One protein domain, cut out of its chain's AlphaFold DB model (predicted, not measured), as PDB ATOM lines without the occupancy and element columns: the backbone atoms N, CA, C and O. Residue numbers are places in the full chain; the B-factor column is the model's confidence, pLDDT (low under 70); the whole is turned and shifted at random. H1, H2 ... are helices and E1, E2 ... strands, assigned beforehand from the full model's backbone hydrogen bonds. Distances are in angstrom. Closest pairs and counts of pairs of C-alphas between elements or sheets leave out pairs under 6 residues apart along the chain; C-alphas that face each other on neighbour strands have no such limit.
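Overview. This is residues 54 to 75 and 85 to 171 of the 194 residues of an uncharacterized protein of Mesorhizobium sp. YM1C-6-2 (UniProt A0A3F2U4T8). Eight antiparallel strands, E1 to E8, follow one another round a closed barrel, and a helix, H1, lies outside its wall over E2, running along the strands. The short helix H2 is also outside the barrel, near E2, and residues 68 to 75 fold back beside H1 on its side away from the barrel. The printed part has 109 residues with two named helices and then eight named strands, in the order H1, H2, E1 to E8; the ring runs in chain order and is closed by E8 and E1. The class is mixed, helices and strands, with 18 residues in helices and 43 in strands. The whole is compact, with a radius of gyration of the C-alphas of 13.7 A, and spans 40 by 34 by 26 A.

Along the chain. The printed part begins with H1, residues 54 to 67, 20.2 A from first to last C-alpha; C-alpha 54 is at (115.699, 144.482, 101.427). After the cut come H2, residues 87 to 90, and E1, residues 92 to 94, with C-alpha 92 at (126.231, 141.798, 109.858). E2 is residues 100 to 105, 15.6 A long, and E3 is residues 108 to 114, 20.0 A long. E4, residues 121 to 128, is the longest strand by residues and measures 21.8 A. E5 is residues 137 to 142, 15.7 A long, and E6 is residues 147 to 151, 13.6 A long. E7 is residues 158 to 160, and E8 is residues 163 to 167, 13.2 A long, ending with C-alpha 167 at (128.905, 145.643, 106.124).

Arrangement. H1 is on the barrel, outside it, at a height over the sheet of 9.6 A. It lies over E2, and its line stands at 25 degrees to that of E2 on the local plane; their closest C-alphas, those of Ala 56 and Leu 100, are 7.7 A apart. H2 is on the barrel too, outside it and over none of the strands, at a height over the sheet of 5.1 A; its closest C-alpha pair with E2 is Pro 88 and Thr 104, 5.5 A. H1 and H2 are close but not clearly touching, with the C-alphas of Val 64 and Pro 88 7.8 A apart. In H1 every O i to N i+4 pair is within hydrogen-bond range; H2 is too short for such a pair, and its one O i to N i+3 pair is within range. The strands E1 to E8 form a meander, each strand the antiparallel neighbour of the one before. In the hairpin E1 and E2, N 93 and O 101 are 2.8 A apart, within hydrogen-bond range. Within that range too are N 102 and O 110 of E2 and E3, at 2.9 A, and N 111 and O 124 of E3 and E4, at 2.8 A. E4 and E5 stand at 122 degrees between their directions, with N 127 and O 141 at 2.8 A, within range. Also within range are N 140 and O 148 of E5 and E6, at 2.8 A, and N 151 and O 159 of E6 and E7, at 2.8 A. The pairing of E8 is staggered: residues 163 to 165 pair with E7, where N 165 and O 158 are within range at 2.7 A, and residues 166 to 167 pair with E1, where N 94 and O 166 are within range at 2.8 A. Among the strands that are apart are E1 and E5, and E2 and E6.

Size, cuts and confidence. The two C-alphas farthest apart, those of Pro 72 and Ala 136, are 39.8 A apart. Residues 76 to 84 are not printed, and C-alphas 75 and 85 are 13.8 A apart across this cut, which falls in the link from H1 to H2. Of the links that are printed whole, none is long; those from E3 to E4, E4 to E5 and E6 to E7 are short, and the others are tight. The mean pLDDT of the printed part is 75.7, and it is under 70 at residues 54 to 75, 85 to 90, 115 to 120 and 169 to 171.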
ATOM      1  N   GLU A  54     116.547 144.166 100.279       49.59
ATOM      2  CA  GLU A  54     115.699 144.482 101.427       49.59
ATOM      3  C   GLU A  54     115.002 143.247 102.027       49.59
ATOM      4  O   GLU A  54     114.624 143.249 103.199       49.59
ATOM      5  N   TYR A  55     114.832 142.168 101.261       53.19
ATOM      6  CA  TYR A  55     114.263 140.916 101.761       53.19
ATOM      7  C   TYR A  55     115.248 140.171 102.664       53.19
ATOM      8  O   TYR A  55     114.862 139.666 103.717       53.19
ATOM      9  N   ALA A  56     116.529 140.143 102.293       52.44
ATOM     10  CA  ALA A  56     117.581 139.504 103.079       52.44
ATOM     11  C   ALA A  56     117.729 140.183 104.454       52.44
ATOM     12  O   ALA A  56     117.790 139.518 105.496       52.44
ATOM     13  N   SER A  57     117.675 141.519 104.481       54.44
ATOM     14  CA  SER A  57     117.653 142.274 105.734       54.44
ATOM     15  C   SER A  57     116.364 142.017 106.526       54.44
ATOM     16  O   SER A  57     116.454 141.686 107.708       54.44
ATOM     17  N   ALA A  58     115.180 142.051 105.900       59.41
ATOM     18  CA  ALA A  58     113.905 141.754 106.570       59.41
ATOM     19  C   ALA A  58     113.853 140.345 107.194       59.41
ATOM     20  O   ALA A  58     113.362 140.172 108.313       59.41
ATOM     21  N   MET A  59     114.399 139.337 106.513       64.94
ATOM     22  CA  MET A  59     114.469 137.971 107.037       64.94
ATOM     23  C   MET A  59     115.462 137.843 108.196       64.94
ATOM     24  O   MET A  59     115.198 137.100 109.144       64.94
ATOM     25  N   THR A  60     116.556 138.607 108.178       58.75
ATOM     26  CA  THR A  60     117.491 138.686 109.312       58.75
ATOM     27  C   THR A  60     116.795 139.259 110.549       58.75
ATOM     28  O   THR A  60     116.873 138.668 111.627       58.75
ATOM     29  N   TRP A  61     116.035 140.349 110.389       56.84
ATOM     30  CA  TRP A  61     115.220 140.942 111.458       56.84
ATOM     31  C   TRP A  61     114.216 139.955 112.046       56.84
ATOM     32  O   TRP A  61     114.121 139.819 113.267       56.84
ATOM     33  N   TYR A  62     113.508 139.227 111.182       62.28
ATOM     34  CA  TYR A  62     112.554 138.206 111.604       62.28
ATOM     35  C   TYR A  62     113.222 137.124 112.468       62.28
ATOM     36  O   TYR A  62     112.698 136.743 113.514       62.28
ATOM     37  N   ARG A  63     114.413 136.659 112.077       61.31
ATOM     38  CA  ARG A  63     115.138 135.602 112.799       61.31
ATOM     39  C   ARG A  63     115.723 136.071 114.130       61.31
ATOM     40  O   ARG A  63     115.620 135.340 115.113       61.31
ATOM     41  N   VAL A  64     116.278 137.283 114.195       55.88
ATOM     42  CA  VAL A  64     116.764 137.872 115.459       55.88
ATOM     43  C   VAL A  64     115.608 138.048 116.448       55.88
ATOM     44  O   VAL A  64     115.732 137.664 117.611       55.88
ATOM     45  N   ALA A  65     114.462 138.545 115.976       52.53
ATOM     46  CA  ALA A  65     113.271 138.720 116.804       52.53
ATOM     47  C   ALA A  65     112.709 137.386 117.339       52.53
ATOM     48  O   ALA A  65     112.223 137.319 118.471       52.53
ATOM     49  N   LEU A  66     112.820 136.303 116.559       52.25
ATOM     50  CA  LEU A  66     112.455 134.955 117.005       52.25
ATOM     51  C   LEU A  66     113.434 134.374 118.035       52.25
ATOM     52  O   LEU A  66     112.994 133.730 118.989       52.25
ATOM     53  N   ALA A  67     114.742 134.600 117.874       52.25
ATOM     54  CA  ALA A  67     115.763 134.084 118.789       52.25
ATOM     55  C   ALA A  67     115.655 134.676 120.208       52.25
ATOM     56  O   ALA A  67     116.004 134.006 121.178       52.25
ATOM     57  N   GLN A  68     115.130 135.899 120.338       50.97
ATOM     58  CA  GLN A  68     114.938 136.580 121.625       50.97
ATOM     59  C   GLN A  68     113.567 136.322 122.279       50.97
ATOM     60  O   GLN A  68     113.262 136.915 123.309       50.97
ATOM     61  N   GLY A  69     112.748 135.412 121.733       45.56
ATOM     62  CA  GLY A  69     111.513 134.977 122.395       45.56
ATOM     63  C   GLY A  69     110.319 135.928 122.258       45.56
ATOM     64  O   GLY A  69     109.528 135.990 123.191       45.56
ATOM     65  N   TYR A  70     110.163 136.559 121.083       43.22
ATOM     66  CA  TYR A  70     109.095 137.476 120.621       43.22
ATOM     67  C   TYR A  70     109.365 138.989 120.750       43.22
ATOM     68  O   TYR A  70     109.168 139.601 121.795       43.22
ATOM     69  N   GLN A  71     109.613 139.614 119.594       37.84
ATOM     70  CA  GLN A  71     109.092 140.937 119.223       37.84
ATOM     71  C   GLN A  71     108.479 140.821 117.810       37.84
ATOM     72  O   GLN A  71     108.987 140.035 117.006       37.84
ATOM     73  N   PRO A  72     107.378 141.521 117.476       38.47
ATOM     74  CA  PRO A  72     106.839 141.499 116.115       38.47
ATOM     75  C   PRO A  72     107.927 141.957 115.132       38.47
ATOM     76  O   PRO A  72     108.672 142.880 115.468       38.47
ATOM     77  N   PRO A  73     108.047 141.345 113.938       39.72
ATOM     78  CA  PRO A  73     109.049 141.762 112.973       39.72
ATOM     79  C   PRO A  73     108.768 143.210 112.593       39.72
ATOM     80  O   PRO A  73     107.782 143.523 111.922       39.72
ATOM     81  N   LEU A  74     109.622 144.105 113.078       38.19
ATOM     82  CA  LEU A  74     109.610 145.500 112.692       38.19
ATOM     83  C   LEU A  74     110.004 145.514 111.221       38.19
ATOM     84  O   LEU A  74     111.157 145.289 110.864       38.19
ATOM     85  N   VAL A  75     109.006 145.689 110.357       37.56
ATOM     86  CA  VAL A  75     109.202 145.912 108.927       37.56
ATOM     87  C   VAL A  75     110.251 147.009 108.794       37.56
ATOM     88  O   VAL A  75     110.046 148.112 109.303       37.56
ATOM     89  N   LEU A  85     120.826 149.370 116.757       52.12
ATOM     90  CA  LEU A  85     120.682 148.027 116.197       52.12
ATOM     91  C   LEU A  85     121.000 147.014 117.314       52.12
ATOM     92  O   LEU A  85     122.053 147.169 117.948       52.12
ATOM     93  N   PRO A  86     120.139 146.003 117.562       54.44
ATOM     94  CA  PRO A  86     120.471 144.884 118.431       54.44
ATOM     95  C   PRO A  86     121.883 144.408 118.111       54.44
ATOM     96  O   PRO A  86     122.206 144.246 116.935       54.44
ATOM     97  N   GLU A  87     122.699 144.181 119.139       52.72
ATOM     98  CA  GLU A  87     124.097 143.749 119.027       52.72
ATOM     99  C   GLU A  87     124.388 142.823 117.818       52.72
ATOM    100  O   GLU A  87     125.253 143.180 117.021       52.72
ATOM    101  N   PRO A  88     123.636 141.740 117.521       53.41
ATOM    102  CA  PRO A  88     123.929 140.890 116.355       53.41
ATOM    103  C   PRO A  88     123.902 141.589 114.978       53.41
ATOM    104  O   PRO A  88     124.571 141.130 114.054       53.41
ATOM    105  N   LEU A  89     123.160 142.689 114.809       59.47
ATOM    106  CA  LEU A  89     123.033 143.407 113.532       59.47
ATOM    107  C   LEU A  89     124.154 144.427 113.293       59.47
ATOM    108  O   LEU A  89     124.407 144.796 112.147       59.47
ATOM    109  N   GLN A  90     124.867 144.846 114.342       64.31
ATOM    110  CA  GLN A  90     126.031 145.732 114.202       64.31
ATOM    111  C   GLN A  90     127.203 145.038 113.495       64.31
ATOM    112  O   GLN A  90     128.079 145.684 112.909       64.31
ATOM    113  N   TRP A  91     127.209 143.709 113.529       76.56
ATOM    114  CA  TRP A  91     128.226 142.852 112.933       76.56
ATOM    115  C   TRP A  91     127.582 141.908 111.918       76.56
ATOM    116  O   TRP A  91     127.768 140.692 111.978       76.56
ATOM    117  N   ALA A  92     126.789 142.483 111.013       85.38
ATOM    118  CA  ALA A  92     126.231 141.798 109.858       85.38
ATOM    119  C   ALA A  92     126.874 142.307 108.561       85.38
ATOM    120  O   ALA A  92     127.079 143.510 108.371       85.38
ATOM    121  N   TRP A  93     127.159 141.381 107.653       89.00
ATOM    122  CA  TRP A  93     127.697 141.632 106.326       89.00
ATOM    123  C   TRP A  93     126.865 140.907 105.271       89.00
ATOM    124  O   TRP A  93     126.337 139.824 105.514       89.00
ATOM    125  N   SER A  94     126.774 141.503 104.091       88.56
ATOM    126  CA  SER A  94     126.063 140.976 102.928       88.56
ATOM    127  C   SER A  94     126.993 140.923 101.725       88.56
ATOM    128  O   SER A  94     127.773 141.856 101.499       88.56
ATOM    129  N   ALA A  95     126.895 139.861 100.940       89.69
ATOM    130  CA  ALA A  95     127.587 139.735  99.667       89.69
ATOM    131  C   ALA A  95     126.650 140.064  98.485       89.69
ATOM    132  O   ALA A  95     125.427 139.994  98.624       89.69
ATOM    133  N   PRO A  96     127.190 140.421  97.301       84.25
ATOM    134  CA  PRO A  96     126.378 140.749  96.122       84.25
ATOM    135  C   PRO A  96     125.499 139.601  95.613       84.25
ATOM    136  O   PRO A  96     124.547 139.840  94.879       84.25
ATOM    137  N   ASN A  97     125.829 138.363  95.978       80.25
ATOM    138  CA  ASN A  97     125.084 137.158  95.622       80.25
ATOM    139  C   ASN A  97     123.943 136.832  96.602       80.25
ATOM    140  O   ASN A  97     123.421 135.730  96.534       80.25
ATOM    141  N   GLY A  98     123.606 137.736  97.530       81.06
ATOM    142  CA  GLY A  98     122.520 137.536  98.495       81.06
ATOM    143  C   GLY A  98     122.925 136.805  99.779       81.06
ATOM    144  O   GLY A  98     122.134 136.764 100.723       81.06
ATOM    145  N   ASP A  99     124.155 136.289  99.864       87.44
ATOM    146  CA  ASP A  99     124.642 135.630 101.073       87.44
ATOM    147  C   ASP A  99     124.811 136.634 102.222       87.44
ATOM    148  O   ASP A  99     125.239 137.781 102.040       87.44
ATOM    149  N   LEU A 100     124.528 136.174 103.438       87.06
ATOM    150  CA  LEU A 100     124.641 136.959 104.660       87.06
ATOM    151  C   LEU A 100     125.580 136.293 105.657       87.06
ATOM    152  O   LEU A 100     125.586 135.073 105.823       87.06
ATOM    153  N   VAL A 101     126.317 137.117 106.389       90.12
ATOM    154  CA  VAL A 101     127.159 136.714 107.515       90.12
ATOM    155  C   VAL A 101     126.783 137.585 108.695       90.12
ATOM    156  O   VAL A 101     126.820 138.804 108.588       90.12
ATOM    157  N   ALA A 102     126.467 136.988 109.836       88.25
ATOM    158  CA  ALA A 102     126.242 137.722 111.072       88.25
ATOM    159  C   ALA A 102     127.106 137.147 112.189       88.25
ATOM    160  O   ALA A 102     127.158 135.931 112.387       88.25
ATOM    161  N   ARG A 103     127.779 138.008 112.950       85.12
ATOM    162  CA  ARG A 103     128.476 137.596 114.167       85.12
ATOM    163  C   ARG A 103     127.452 137.460 115.292       85.12
ATOM    164  O   ARG A 103     126.869 138.442 115.735       85.12
ATOM    165  N   THR A 104     127.269 136.239 115.777       80.88
ATOM    166  CA  THR A 104     126.324 135.922 116.862       80.88
ATOM    167  C   THR A 104     126.996 135.867 118.234       80.88
ATOM    168  O   THR A 104     126.317 135.793 119.252       80.88
ATOM    169  N   GLY A 105     128.332 135.912 118.285       78.25
ATOM    170  CA  GLY A 105     129.087 135.945 119.534       78.25
ATOM    171  C   GLY A 105     130.600 136.049 119.337       78.25
ATOM    172  O   GLY A 105     131.108 136.332 118.244       78.25
ATOM    173  N   LYS A 106     131.367 135.808 120.405       80.19
ATOM    174  CA  LYS A 106     132.837 135.826 120.352       80.19
ATOM    175  C   LYS A 106     133.359 134.652 119.516       80.19
ATOM    176  O   LYS A 106     133.435 133.527 119.997       80.19
ATOM    177  N   GLY A 107     133.721 134.935 118.265       84.19
ATOM    178  CA  GLY A 107     134.201 133.929 117.319       84.19
ATOM    179  C   GLY A 107     133.098 133.033 116.745       84.19
ATOM    180  O   GLY A 107     133.432 132.072 116.066       84.19
ATOM    181  N   SER A 108     131.818 133.327 116.992       87.31
ATOM    182  CA  SER A 108     130.675 132.582 116.440       87.31
ATOM    183  C   SER A 108     129.978 133.398 115.362       87.31
ATOM    184  O   SER A 108     129.709 134.588 115.553       87.31
ATOM    185  N   PHE A 109     129.692 132.749 114.240       90.12
ATOM    186  CA  PHE A 109     129.153 133.350 113.030       90.12
ATOM    187  C   PHE A 109     128.015 132.493 112.483       90.12
ATOM    188  O   PHE A 109     128.105 131.266 112.461       90.12
ATOM    189  N   LEU A 110     126.960 133.152 112.026       90.19
ATOM    190  CA  LEU A 110     125.867 132.555 111.275       90.19
ATOM    191  C   LEU A 110     126.006 132.987 109.816       90.19
ATOM    192  O   LEU A 110     125.968 134.180 109.519       90.19
ATOM    193  N   LEU A 111     126.184 132.023 108.922       90.75
ATOM    194  CA  LEU A 111     126.237 132.234 107.480       90.75
ATOM    195  C   LEU A 111     124.896 131.787 106.902       90.75
ATOM    196  O   LEU A 111     124.492 130.649 107.126       90.75
ATOM    197  N   SER A 112     124.207 132.654 106.169       88.12
ATOM    198  CA  SER A 112     123.004 132.302 105.412       88.12
ATOM    199  C   SER A 112     123.315 132.392 103.931       88.12
ATOM    200  O   SER A 112     123.656 133.465 103.447       88.12
ATOM    201  N   PHE A 113     123.182 131.275 103.228       86.94
ATOM    202  CA  PHE A 113     123.365 131.212 101.785       86.94
ATOM    203  C   PHE A 113     122.018 131.259 101.091       86.94
ATOM    204  O   PHE A 113     121.078 130.582 101.533       86.94
ATOM    205  N   GLU A 114     121.943 132.004  99.996       77.94
ATOM    206  CA  GLU A 114     120.822 131.882  99.074       77.94
ATOM    207  C   GLU A 114     120.915 130.513  98.376       77.94
ATOM    208  O   GLU A 114     121.902 130.196  97.712       77.94
ATOM    209  N   ASP A 115     119.904 129.661  98.561       68.06
ATOM    210  CA  ASP A 115     119.786 128.397  97.834       68.06
ATOM    211  C   ASP A 115     118.574 128.487  96.905       68.06
ATOM    212  O   ASP A 115     117.424 128.277  97.288       68.06
ATOM    213  N   SER A 116     118.844 128.807  95.640       59.78
ATOM    214  CA  SER A 116     117.823 128.901  94.592       59.78
ATOM    215  C   SER A 116     117.170 127.552  94.256       59.78
ATOM    216  O   SER A 116     116.199 127.508  93.499       59.78
ATOM    217  N   GLY A 117     117.682 126.445  94.806       52.91
ATOM    218  CA  GLY A 117     117.258 125.092  94.492       52.91
ATOM    219  C   GLY A 117     115.930 124.699  95.125       52.91
ATOM    220  O   GLY A 117     115.021 124.307  94.394       52.91
ATOM    221  N   LYS A 118     115.817 124.708  96.465       52.75
ATOM    222  CA  LYS A 118     114.629 124.178  97.189       52.75
ATOM    223  C   LYS A 118     114.409 124.721  98.607       52.75
ATOM    224  O   LYS A 118     113.315 124.549  99.139       52.75
ATOM    225  N   ASN A 119     115.404 125.356  99.218       55.09
ATOM    226  CA  ASN A 119     115.296 125.947 100.549       55.09
ATOM    227  C   ASN A 119     115.589 127.430 100.411       55.09
ATOM    228  O   ASN A 119     116.679 127.766  99.982       55.09
ATOM    229  N   TRP A 120     114.660 128.311 100.792       60.06
ATOM    230  CA  TRP A 120     114.862 129.757 100.621       60.06
ATOM    231  C   TRP A 120     116.202 130.250 101.178       60.06
ATOM    232  O   TRP A 120     116.754 131.198 100.636       60.06
ATOM    233  N   PHE A 121     116.738 129.589 102.214       74.38
ATOM    234  CA  PHE A 121     118.088 129.823 102.721       74.38
ATOM    235  C   PHE A 121     118.686 128.544 103.312       74.38
ATOM    236  O   PHE A 121     117.972 127.766 103.954       74.38
ATOM    237  N   ARG A 122     120.002 128.364 103.174       83.25
ATOM    238  CA  ARG A 122     120.774 127.398 103.969       83.25
ATOM    239  C   ARG A 122     121.561 128.142 105.039       83.25
ATOM    240  O   ARG A 122     122.359 129.010 104.707       83.25
ATOM    241  N   GLU A 123     121.390 127.763 106.300       87.00
ATOM    242  CA  GLU A 123     122.121 128.366 107.417       87.00
ATOM    243  C   GLU A 123     123.258 127.465 107.902       87.00
ATOM    244  O   GLU A 123     123.067 126.266 108.118       87.00
ATOM    245  N   LEU A 124     124.437 128.049 108.106       90.25
ATOM    246  CA  LEU A 124     125.595 127.396 108.703       90.25
ATOM    247  C   LEU A 124     126.043 128.155 109.945       90.25
ATOM    248  O   LEU A 124     126.276 129.362 109.911       90.25
ATOM    249  N   ASN A 125     126.217 127.415 111.036       89.56
ATOM    250  CA  ASN A 125     126.830 127.935 112.248       89.56
ATOM    251  C   ASN A 125     128.320 127.626 112.189       89.56
ATOM    252  O   ASN A 125     128.712 126.458 112.172       89.56
ATOM    253  N   CYS A 126     129.135 128.670 112.159       93.81
ATOM    254  CA  CYS A 126     130.579 128.580 112.062       93.81
ATOM    255  C   CYS A 126     131.237 129.190 113.295       93.81
ATOM    256  O   CYS A 126     130.817 130.229 113.804       93.81
ATOM    257  N   ARG A 127     132.297 128.543 113.773       93.44
ATOM    258  CA  ARG A 127     133.108 129.018 114.888       93.44
ATOM    259  C   ARG A 127     134.550 129.188 114.435       93.44
ATOM    260  O   ARG A 127     135.155 128.230 113.958       93.44
ATOM    261  N   LEU A 128     135.104 130.383 114.602       91.62
ATOM    262  CA  LEU A 128     136.529 130.625 114.402       91.62
ATOM    263  C   LEU A 128     137.346 129.842 115.420       91.62
ATOM    264  O   LEU A 128     137.043 129.833 116.616       91.62
ATOM    265  N   VAL A 129     138.398 129.207 114.921       90.88
ATOM    266  CA  VAL A 129     139.399 128.518 115.735       90.88
ATOM    267  C   VAL A 129     140.278 129.543 116.445       90.88
ATOM    268  O   VAL A 129     140.553 129.412 117.634       90.88
ATOM    269  N   GLN A 130     140.662 130.592 115.720       86.00
ATOM    270  CA  GLN A 130     141.492 131.687 116.199       86.00
ATOM    271  C   GLN A 130     141.038 132.978 115.520       86.00
ATOM    272  O   GLN A 130     140.565 132.943 114.389       86.00
ATOM    273  N   TRP A 131     141.137 134.109 116.217       81.62
ATOM    274  CA  TRP A 131     140.881 135.409 115.600       81.62
ATOM    275  C   TRP A 131     142.060 135.784 114.687       81.62
ATOM    276  O   TRP A 131     143.195 135.544 115.096       81.62
ATOM    277  N   PRO A 132     141.829 136.321 113.476       80.00
ATOM    278  CA  PRO A 132     142.926 136.735 112.613       80.00
ATOM    279  C   PRO A 132     143.639 137.958 113.198       80.00
ATOM    280  O   PRO A 132     142.991 138.908 113.641       80.00
ATOM    281  N   ASP A 133     144.968 137.930 113.182       77.62
ATOM    282  CA  ASP A 133     145.793 139.095 113.493       77.62
ATOM    283  C   ASP A 133     145.975 139.921 112.210       77.62
ATOM    284  O   ASP A 133     146.668 139.498 111.282       77.62
ATOM    285  N   GLY A 134     145.316 141.082 112.136       77.19
ATOM    286  CA  GLY A 134     145.317 141.942 110.945       77.19
ATOM    287  C   GLY A 134     144.678 141.264 109.727       77.19
ATOM    288  O   GLY A 134     143.625 140.637 109.845       77.19
ATOM    289  N   ASP A 135     145.352 141.337 108.576       76.25
ATOM    290  CA  ASP A 135     144.924 140.729 107.304       76.25
ATOM    291  C   ASP A 135     145.247 139.224 107.196       76.25
ATOM    292  O   ASP A 135     145.365 138.658 106.104       76.25
ATOM    293  N   ALA A 136     145.439 138.535 108.321       83.81
ATOM    294  CA  ALA A 136     145.637 137.094 108.308       83.81
ATOM    295  C   ALA A 136     144.331 136.354 107.977       83.81
ATOM    296  O   ALA A 136     143.230 136.760 108.351       83.81
ATOM    297  N   GLN A 137     144.451 135.201 107.316       89.62
ATOM    298  CA  GLN A 137     143.330 134.272 107.203       89.62
ATOM    299  C   GLN A 137     143.165 133.499 108.512       89.62
ATOM    300  O   GLN A 137     144.126 132.950 109.051       89.62
ATOM    301  N   ALA A 138     141.930 133.389 108.986       90.75
ATOM    302  CA  ALA A 138     141.560 132.603 110.144       90.75
ATOM    303  C   ALA A 138     140.649 131.438 109.761       90.75
ATOM    304  O   ALA A 138     139.689 131.585 109.005       90.75
ATOM    305  N   VAL A 139     140.932 130.260 110.310       94.56
ATOM    306  CA  VAL A 139     140.128 129.061 110.062       94.56
ATOM    307  C   VAL A 139     138.852 129.104 110.900       94.56
ATOM    308  O   VAL A 139     138.878 129.406 112.096       94.56
ATOM    309  N   MET A 140     137.735 128.742 110.280       95.12
ATOM    310  CA  MET A 140     136.449 128.516 110.924       95.12
ATOM    311  C   MET A 140     135.965 127.082 110.698       95.12
ATOM    312  O   MET A 140     136.010 126.552 109.587       95.12
ATOM    313  N   ASN A 141     135.474 126.465 111.767       96.12
ATOM    314  CA  ASN A 141     134.819 125.163 111.743       96.12
ATOM    315  C   ASN A 141     133.309 125.376 111.691       96.12
ATOM    316  O   ASN A 141     132.757 126.031 112.578       96.12
ATOM    317  N   CYS A 142     132.640 124.817 110.689       95.81
ATOM    318  CA  CYS A 142     131.194 124.930 110.545       95.81
ATOM    319  C   CYS A 142     130.479 123.626 110.917       95.81
ATOM    320  O   CYS A 142     131.061 122.540 110.906       95.81
ATOM    321  N   ASN A 143     129.196 123.734 111.258       94.06
ATOM    322  CA  ASN A 143     128.348 122.604 111.650       94.06
ATOM    323  C   ASN A 143     128.081 121.586 110.525       94.06
ATOM    324  O   ASN A 143     127.620 120.487 110.810       94.06
ATOM    325  N   ASP A 144     128.391 121.920 109.271       93.00
ATOM    326  CA  ASP A 144     128.375 120.991 108.135       93.00
ATOM    327  C   ASP A 144     129.651 120.136 108.024       93.00
ATOM    328  O   ASP A 144     129.838 119.420 107.041       93.00
ATOM    329  N   GLY A 145     130.554 120.233 109.004       94.62
ATOM    330  CA  GLY A 145     131.829 119.518 109.022       94.62
ATOM    331  C   GLY A 145     132.881 120.096 108.072       94.62
ATOM    332  O   GLY A 145     134.002 119.596 108.039       94.62
ATOM    333  N   THR A 146     132.557 121.153 107.322       95.19
ATOM    334  CA  THR A 146     133.489 121.785 106.385       95.19
ATOM    335  C   THR A 146     134.222 122.934 107.068       95.19
ATOM    336  O   THR A 146     133.615 123.805 107.698       95.19
ATOM    337  N   GLN A 147     135.547 122.958 106.917       95.62
ATOM    338  CA  GLN A 147     136.366 124.092 107.330       95.62
ATOM    339  C   GLN A 147     136.372 125.168 106.251       95.62
ATOM    340  O   GLN A 147     136.475 124.875 105.060       95.62
ATOM    341  N   ARG A 148     136.268 126.423 106.676       94.31
ATOM    342  CA  ARG A 148     136.348 127.594 105.796       94.31
ATOM    343  C   ARG A 148     137.377 128.564 106.351       94.31
ATOM    344  O   ARG A 148     137.720 128.497 107.528       94.31
ATOM    345  N   THR A 149     137.866 129.467 105.519       94.94
ATOM    346  CA  THR A 149     138.762 130.543 105.943       94.94
ATOM    347  C   THR A 149     138.028 131.873 105.897       94.94
ATOM    348  O   THR A 149     137.228 132.118 104.995       94.94
ATOM    349  N   MET A 150     138.275 132.705 106.904       92.62
ATOM    350  CA  MET A 150     137.802 134.077 107.020       92.62
ATOM    351  C   MET A 150     138.992 135.022 106.941       92.62
ATOM    352  O   MET A 150     140.000 134.785 107.595       92.62
ATOM    353  N   LEU A 151     138.852 136.112 106.206       91.94
ATOM    354  CA  LEU A 151     139.790 137.225 106.179       91.94
ATOM    355  C   LEU A 151     139.018 138.503 106.508       91.94
ATOM    356  O   LEU A 151     137.915 138.701 105.996       91.94
ATOM    357  N   ILE A 152     139.579 139.355 107.363       86.56
ATOM    358  CA  ILE A 152     138.969 140.627 107.758       86.56
ATOM    359  C   ILE A 152     139.856 141.755 107.219       86.56
ATOM    360  O   ILE A 152     140.799 142.136 107.902       86.56
ATOM    361  N   PRO A 153     139.602 142.256 105.996       81.25
ATOM    362  CA  PRO A 153     140.340 143.397 105.466       81.25
ATOM    363  C   PRO A 153     140.051 144.675 106.267       81.25
ATOM    364  O   PRO A 153     138.954 144.843 106.809       81.25
ATOM    365  N   GLU A 154     141.004 145.610 106.270       71.38
ATOM    366  CA  GLU A 154     140.926 146.887 107.007       71.38
ATOM    367  C   GLU A 154     139.661 147.721 106.713       71.38
ATOM    368  O   GLU A 154     139.187 148.463 107.572       71.38
ATOM    369  N   GLU A 155     139.039 147.557 105.542       72.25
ATOM    370  CA  GLU A 155     137.830 148.288 105.124       72.25
ATOM    371  C   GLU A 155     136.529 147.838 105.833       72.25
ATOM    372  O   GLU A 155     135.421 148.172 105.406       72.25
ATOM    373  N   GLY A 156     136.623 147.042 106.904       77.44
ATOM    374  CA  GLY A 156     135.465 146.593 107.690       77.44
ATOM    375  C   GLY A 156     134.568 145.578 106.968       77.44
ATOM    376  O   GLY A 156     133.447 145.299 107.413       77.44
ATOM    377  N   GLY A 157     135.050 145.030 105.852       86.88
ATOM    378  CA  GLY A 157     134.463 143.887 105.163       86.88
ATOM    379  C   GLY A 157     134.903 142.562 105.777       86.88
ATOM    380  O   GLY A 157     135.733 142.508 106.682       86.88
ATOM    381  N   VAL A 158     134.347 141.473 105.262       90.75
ATOM    382  CA  VAL A 158     134.790 140.112 105.584       90.75
ATOM    383  C   VAL A 158     134.847 139.324 104.287       90.75
ATOM    384  O   VAL A 158     133.956 139.439 103.453       90.75
ATOM    385  N   VAL A 159     135.875 138.510 104.100       93.50
ATOM    386  CA  VAL A 159     135.963 137.554 102.996       93.50
ATOM    387  C   VAL A 159     135.888 136.155 103.586       93.50
ATOM    388  O   VAL A 159     136.649 135.835 104.495       93.50
ATOM    389  N   ILE A 160     134.965 135.322 103.102       93.81
ATOM    390  CA  ILE A 160     134.865 133.916 103.516       93.81
ATOM    391  C   ILE A 160     135.020 133.037 102.281       93.81
ATOM    392  O   ILE A 160     134.214 133.112 101.350       93.81
ATOM    393  N   GLY A 161     136.064 132.207 102.268       90.69
ATOM    394  CA  GLY A 161     136.493 131.520 101.053       90.69
ATOM    395  C   GLY A 161     136.837 132.539  99.962       90.69
ATOM    396  O   GLY A 161     137.789 133.294 100.112       90.69
ATOM    397  N   ASN A 162     136.028 132.587  98.900       90.62
ATOM    398  CA  ASN A 162     136.210 133.505  97.765       90.62
ATOM    399  C   ASN A 162     135.093 134.557  97.646       90.62
ATOM    400  O   ASN A 162     134.995 135.236  96.626       90.62
ATOM    401  N   VAL A 163     134.218 134.667  98.650       92.56
ATOM    402  CA  VAL A 163     133.083 135.599  98.628       92.56
ATOM    403  C   VAL A 163     133.399 136.785  99.528       92.56
ATOM    404  O   VAL A 163     133.727 136.605 100.702       92.56
ATOM    405  N   GLN A 164     133.304 137.993  98.972       93.00
ATOM    406  CA  GLN A 164     133.494 139.238  99.708       93.00
ATOM    407  C   GLN A 164     132.153 139.770 100.210       93.00
ATOM    408  O   GLN A 164     131.224 140.009  99.437       93.00
ATOM    409  N   TYR A 165     132.094 140.005 101.511       91.25
ATOM    410  CA  TYR A 165     130.953 140.541 102.224       91.25
ATOM    411  C   TYR A 165     131.262 141.968 102.667       91.25
ATOM    412  O   TYR A 165     132.325 142.259 103.225       91.25
ATOM    413  N   LYS A 166     130.314 142.871 102.428       88.75
ATOM    414  CA  LYS A 166     130.370 144.268 102.869       88.75
ATOM    415  C   LYS A 166     129.423 144.461 104.040       88.75
ATOM    416  O   LYS A 166     128.419 143.763 104.131       88.75
ATOM    417  N   ARG A 167     129.738 145.389 104.943       84.38
ATOM    418  CA  ARG A 167     128.905 145.643 106.124       84.38
ATOM    419  C   ARG A 167     127.487 146.006 105.675       84.38
ATOM    420  O   ARG A 167     127.321 146.917 104.869       84.38
ATOM    421  N   ALA A 168     126.492 145.279 106.179       75.94
ATOM    422  CA  ALA A 168     125.093 145.473 105.793       75.94
ATOM    423  C   ALA A 168     124.565 146.839 106.261       75.94
ATOM    424  O   ALA A 168     123.684 147.422 105.635       75.94
ATOM    425  N   PHE A 169     125.148 147.365 107.340       68.06
ATOM    426  CA  PHE A 169     124.841 148.677 107.882       68.06
ATOM    427  C   PHE A 169     126.135 149.466 108.047       68.06
ATOM    428  O   PHE A 169     127.051 149.055 108.764       68.06
ATOM    429  N   GLN A 170     126.215 150.609 107.375       58.97
ATOM    430  CA  GLN A 170     127.236 151.602 107.665       58.97
ATOM    431  C   GLN A 170     126.766 152.355 108.907       58.97
ATOM    432  O   GLN A 170     125.794 153.104 108.849       58.97
ATOM    433  N   GLN A 171     127.407 152.112 110.050       53.22
ATOM    434  CA  GLN A 171     127.275 153.043 111.166       53.22
ATOM    435  C   GLN A 171     127.837 154.378 110.678       53.22
ATOM    436  O   GLN A 171     128.923 154.397 110.090       53.22
TER     437      GLN A 171